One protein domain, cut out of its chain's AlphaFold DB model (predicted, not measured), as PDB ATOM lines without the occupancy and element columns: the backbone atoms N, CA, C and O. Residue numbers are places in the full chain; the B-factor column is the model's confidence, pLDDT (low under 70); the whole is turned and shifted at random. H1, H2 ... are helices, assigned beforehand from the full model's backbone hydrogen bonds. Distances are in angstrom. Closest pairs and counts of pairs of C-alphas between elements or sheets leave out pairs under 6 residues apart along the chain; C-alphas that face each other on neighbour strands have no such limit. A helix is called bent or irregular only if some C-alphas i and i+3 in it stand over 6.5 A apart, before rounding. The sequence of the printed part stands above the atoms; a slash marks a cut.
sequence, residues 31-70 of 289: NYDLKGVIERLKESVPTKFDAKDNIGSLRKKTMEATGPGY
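Overview. This is residues 31 to 70 of the 289 residues of the protein "Amino_oxidase domain-containing protein" of Gibberella nygamai (UniProt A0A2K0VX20). Two helices, H1 and H2, run the same way, loosely side by side at a shallow tilt of 26 degrees with their centres 12.5 A apart, and their C-alphas come closest at Leu 34 of H1 and Ile 55, the first residue of H2. The link of residues 45 to 54 folds back from the end of H1 to the start of H2, and residues 67 to 70 make a short tail. The printed part has 40 residues with two named helices, H1 then H2, and no named strand; its class is all helix. The whole is compact, with a radius of gyration of the C-alphas of 9.5 A, and a rounded outline spanning 24 by 19 by 14 A.

Arrangement. H1, residues 31 to 44, and H2, residues 55 to 66, are close but not clearly touching, with 1 pair of C-alphas within 8 A. Their closest C-alphas, those of Leu 34 and Ile 55, are 7.4 A apart. The helices run the same way at a shallow tilt of 26 degrees, and their centres are 12.5 A apart. O i to N i+4 pairs are within hydrogen-bond range in 9 of 10 cases in H1 and 6 of 8 in H2.

Along the chain. H1 begins at C-alpha 31, (-40.505, 31.578, 34.483), and reaches C-alpha 44 after 19.8 A. H2 runs 14.0 A from C-alpha 55 at (-48.435, 29.303, 40.160) to C-alpha 66 at (-47.958, 28.787, 54.172). H2 is only just irregular: C-alphas 61 and 64 are 6.7 A apart, and its line is a rough one.

Size, cuts and confidence. The two C-alphas farthest apart, those of Ala 51 and Tyr 70, are 25.4 A from each other. The printed part has no cut, and the 10 residues between H1 and H2 form a short link. The mean pLDDT of the printed part is 73.1; confidence is under 70 at residues 45 to 48, 50 to 52 and 64 to 70.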
ATOM      1  N   ASN A  31     -40.937  32.979  34.524       82.94
ATOM      2  CA  ASN A  31     -40.505  31.578  34.483       82.94
ATOM      3  C   ASN A  31     -39.235  31.336  35.310       82.94
ATOM      4  O   ASN A  31     -39.113  30.296  35.955       82.94
ATOM      5  N   TYR A  32     -38.294  32.283  35.285       83.62
ATOM      6  CA  TYR A  32     -37.091  32.250  36.111       83.62
ATOM      7  C   TYR A  32     -37.451  32.281  37.602       83.62
ATOM      8  O   TYR A  32     -37.011  31.409  38.353       83.62
ATOM      9  N   ASP A  33     -38.324  33.207  38.002       84.56
ATOM     10  CA  ASP A  33     -38.807  33.330  39.379       84.56
ATOM     11  C   ASP A  33     -39.566  32.071  39.812       84.56
ATOM     12  O   ASP A  33     -39.315  31.533  40.889       84.56
ATOM     13  N   LEU A  34     -40.441  31.540  38.950       83.38
ATOM     14  CA  LEU A  34     -41.178  30.300  39.202       83.38
ATOM     15  C   LEU A  34     -40.235  29.117  39.448       83.38
ATOM     16  O   LEU A  34     -40.438  28.349  40.389       83.38
ATOM     17  N   LYS A  35     -39.188  28.983  38.628       84.31
ATOM     18  CA  LYS A  35     -38.181  27.930  38.785       84.31
ATOM     19  C   LYS A  35     -37.438  28.073  40.114       84.31
ATOM     20  O   LYS A  35     -37.324  27.086  40.839       84.31
ATOM     21  N   GLY A  36     -37.008  29.290  40.458       83.44
ATOM     22  CA  GLY A  36     -36.349  29.570  41.736       83.44
ATOM     23  C   GLY A  36     -37.247  29.289  42.945       83.44
ATOM     24  O   GLY A  36     -36.787  28.748  43.950       83.44
ATOM     25  N   VAL A  37     -38.546  29.589  42.846       82.69
ATOM     26  CA  VAL A  37     -39.535  29.265  43.886       82.69
ATOM     27  C   VAL A  37     -39.704  27.752  44.044       82.69
ATOM     28  O   VAL A  37     -39.685  27.266  45.172       82.69
ATOM     29  N   ILE A  38     -39.821  26.995  42.946       81.31
ATOM     30  CA  ILE A  38     -39.933  25.526  42.999       81.31
ATOM     31  C   ILE A  38     -38.675  24.899  43.617       81.31
ATOM     32  O   ILE A  38     -38.794  23.981  44.426       81.31
ATOM     33  N   GLU A  39     -37.481  25.384  43.264       82.56
ATOM     34  CA  GLU A  39     -36.217  24.907  43.845       82.56
ATOM     35  C   GLU A  39     -36.170  25.140  45.362       82.56
ATOM     36  O   GLU A  39     -35.936  24.193  46.111       82.56
ATOM     37  N   ARG A  40     -36.516  26.345  45.834       80.62
ATOM     38  CA  ARG A  40     -36.568  26.656  47.276       80.62
ATOM     39  C   ARG A  40     -37.643  25.873  48.030       80.62
ATOM     40  O   ARG A  40     -37.435  25.473  49.175       80.62
ATOM     41  N   LEU A  41     -38.801  25.650  47.408       76.31
ATOM     42  CA  LEU A  41     -39.897  24.900  48.026       76.31
ATOM     43  C   LEU A  41     -39.555  23.420  48.216       76.31
ATOM     44  O   LEU A  41     -39.971  22.849  49.221       76.31
ATOM     45  N   LYS A  42     -38.764  22.820  47.315       76.94
ATOM     46  CA  LYS A  42     -38.260  21.443  47.476       76.94
ATOM     47  C   LYS A  42     -37.359  21.281  48.699       76.94
ATOM     48  O   LYS A  42     -37.328  20.201  49.277       76.94
ATOM     49  N   GLU A  43     -36.626  22.327  49.076       76.31
ATOM     50  CA  GLU A  43     -35.765  22.324  50.264       76.31
ATOM     51  C   GLU A  43     -36.555  22.595  51.552       76.31
ATOM     52  O   GLU A  43     -36.200  22.091  52.614       76.31
ATOM     53  N   SER A  44     -37.628  23.387  51.460       70.88
ATOM     54  CA  SER A  44     -38.306  23.967  52.628       70.88
ATOM     55  C   SER A  44     -39.589  23.243  53.047       70.88
ATOM     56  O   SER A  44     -40.028  23.401  54.185       70.88
ATOM     57  N   VAL A  45     -40.232  22.488  52.148       69.12
ATOM     58  CA  VAL A  45     -41.534  21.851  52.403       69.12
ATOM     59  C   VAL A  45     -41.478  20.371  51.987       69.12
ATOM     60  O   VAL A  45     -41.030  20.074  50.884       69.12
ATOM     61  N   PRO A  46     -41.963  19.423  52.817       64.62
ATOM     62  CA  PRO A  46     -41.900  17.982  52.527       64.62
ATOM     63  C   PRO A  46     -42.788  17.514  51.354       64.62
ATOM     64  O   PRO A  46     -42.767  16.339  50.984       64.62
ATOM     65  N   THR A  47     -43.581  18.406  50.757       68.19
ATOM     66  CA  THR A  47     -44.495  18.109  49.647       68.19
ATOM     67  C   THR A  47     -43.739  17.969  48.319       68.19
ATOM     68  O   THR A  47     -42.814  18.721  48.024       68.19
ATOM     69  N   LYS A  48     -44.140  17.020  47.459       68.62
ATOM     70  CA  LYS A  48     -43.517  16.836  46.133       68.62
ATOM     71  C   LYS A  48     -43.986  17.909  45.136       68.62
ATOM     72  O   LYS A  48     -45.165  17.959  44.767       68.62
ATOM     73  N   PHE A  49     -43.046  18.729  44.663       70.44
ATOM     74  CA  PHE A  49     -43.252  19.734  43.611       70.44
ATOM     75  C   PHE A  49     -42.566  19.315  42.308       70.44
ATOM     76  O   PHE A  49     -41.381  18.961  42.309       70.44
ATOM     77  N   ASP A  50     -43.290  19.410  41.195       69.56
ATOM     78  CA  ASP A  50     -42.777  19.095  39.862       69.56
ATOM     79  C   ASP A  50     -42.449  20.371  39.081       69.56
ATOM     80  O   ASP A  50     -43.094  21.404  39.236       69.56
ATOM     81  N   ALA A  51     -41.489  20.296  38.155       66.00
ATOM     82  CA  ALA A  51     -41.113  21.427  37.291       66.00
ATOM     83  C   ALA A  51     -42.238  21.884  36.332       66.00
ATOM     84  O   ALA A  51     -42.090  22.889  35.643       66.00
ATOM     85  N   LYS A  52     -43.344  21.130  36.267       67.88
ATOM     86  CA  LYS A  52     -44.543  21.433  35.472       67.88
ATOM     87  C   LYS A  52     -45.647  22.121  36.284       67.88
ATOM     88  O   LYS A  52     -46.688  22.445  35.715       67.88
ATOM     89  N   ASP A  53     -45.456  22.317  37.589       70.38
ATOM     90  CA  ASP A  53     -46.436  23.009  38.418       70.38
ATOM     91  C   ASP A  53     -46.528  24.497  38.034       70.38
ATOM     92  O   ASP A  53     -45.522  25.190  37.884       70.38
ATOM     93  N   ASN A  54     -47.755  24.995  37.872       75.88
ATOM     94  CA  ASN A  54     -48.024  26.410  37.627       75.88
ATOM     95  C   ASN A  54     -48.248  27.148  38.958       75.88
ATOM     96  O   ASN A  54     -48.453  26.528  39.998       75.88
ATOM     97  N   ILE A  55     -48.248  28.487  38.942       74.69
ATOM     98  CA  ILE A  55     -48.435  29.303  40.160       74.69
ATOM     99  C   ILE A  55     -49.709  28.906  40.927       74.69
ATOM    100  O   ILE A  55     -49.715  28.876  42.156       74.69
ATOM    101  N   GLY A  56     -50.784  28.561  40.213       72.62
ATOM    102  CA  GLY A  56     -52.040  28.124  40.820       72.62
ATOM    103  C   GLY A  56     -51.940  26.760  41.512       72.62
ATOM    104  O   GLY A  56     -52.491  26.593  42.600       72.62
ATOM    105  N   SER A  57     -51.237  25.790  40.918       76.12
ATOM    106  CA  SER A  57     -51.030  24.466  41.519       76.12
ATOM    107  C   SER A  57     -50.034  24.517  42.676       76.12
ATOM    108  O   SER A  57     -50.289  23.892  43.706       76.12
ATOM    109  N   LEU A  58     -48.980  25.333  42.563       75.00
ATOM    110  CA  LEU A  58     -48.065  25.643  43.663       75.00
ATOM    111  C   LEU A  58     -48.821  26.216  44.851       75.00
ATOM    112  O   LEU A  58     -48.723  25.653  45.933       75.00
ATOM    113  N   ARG A  59     -49.656  27.242  44.634       72.12
ATOM    114  CA  ARG A  59     -50.487  27.829  45.694       72.12
ATOM    115  C   ARG A  59     -51.322  26.773  46.413       72.12
ATOM    116  O   ARG A  59     -51.348  26.775  47.635       72.12
ATOM    117  N   LYS A  60     -51.996  25.873  45.685       75.81
ATOM    118  CA  LYS A  60     -52.819  24.812  46.297       75.81
ATOM    119  C   LYS A  60     -51.990  23.868  47.170       75.81
ATOM    120  O   LYS A  60     -52.431  23.532  48.261       75.81
ATOM    121  N   LYS A  61     -50.805  23.465  46.702       76.56
ATOM    122  CA  LYS A  61     -49.901  22.559  47.429       76.56
ATOM    123  C   LYS A  61     -49.217  23.232  48.622       76.56
ATOM    124  O   LYS A  61     -48.962  22.573  49.621       76.56
ATOM    125  N   THR A  62     -48.902  24.524  48.524       72.62
ATOM    126  CA  THR A  62     -48.268  25.277  49.616       72.62
ATOM    127  C   THR A  62     -49.277  25.802  50.628       72.62
ATOM    128  O   THR A  62     -48.875  26.101  51.742       72.62
ATOM    129  N   MET A  63     -50.570  25.875  50.288       70.94
ATOM    130  CA  MET A  63     -51.645  26.387  51.152       70.94
ATOM    131  C   MET A  63     -51.686  25.725  52.535       70.94
ATOM    132  O   MET A  63     -51.950  26.405  53.521       70.94
ATOM    133  N   GLU A  64     -51.392  24.424  52.613       68.62
ATOM    134  CA  GLU A  64     -51.345  23.675  53.877       68.62
ATOM    135  C   GLU A  64     -50.187  24.120  54.787       68.62
ATOM    136  O   GLU A  64     -50.309  24.053  56.006       68.62
ATOM    137  N   ALA A  65     -49.081  24.610  54.213       68.38
ATOM    138  CA  ALA A  65     -47.863  24.986  54.938       68.38
ATOM    139  C   ALA A  65     -47.706  26.505  55.134       68.38
ATOM    140  O   ALA A  65     -47.260  26.953  56.185       68.38
ATOM    141  N   THR A  66     -48.064  27.316  54.134       66.06
ATOM    142  CA  THR A  66     -47.958  28.787  54.172       66.06
ATOM    143  C   THR A  66     -49.229  29.462  54.682       66.06
ATOM    144  O   THR A  66     -49.264  30.682  54.833       66.06
ATOM    145  N   GLY A  67     -50.296  28.687  54.887       64.75
ATOM    146  CA  GLY A  67     -51.639  29.213  55.064       64.75
ATOM    147  C   GLY A  67     -52.203  29.828  53.772       64.75
ATOM    148  O   GLY A  67     -51.551  29.829  52.720       64.75
ATOM    149  N   PRO A  68     -53.431  30.368  53.835       56.44
ATOM    150  CA  PRO A  68     -54.168  30.886  52.680       56.44
ATOM    151  C   PRO A  68     -53.539  32.087  51.933       56.44
ATOM    152  O   PRO A  68     -54.037  32.477  50.869       56.44
ATOM    153  N   GLY A  69     -52.446  32.666  52.444       58.03
ATOM    154  CA  GLY A  69     -52.018  34.018  52.076       58.03
ATOM    155  C   GLY A  69     -53.056  35.052  52.528       58.03
ATOM    156  O   GLY A  69     -53.978  34.721  53.269       58.03
ATOM    157  N   TYR A  70     -52.929  36.305  52.084       55.88
ATOM    158  CA  TYR A  70     -53.968  37.312  52.318       55.88
ATOM    159  C   TYR A  70     -55.223  36.932  51.518       55.88
ATOM    160  O   TYR A  70     -55.343  37.250  50.333       55.88
TER     161      TYR A  70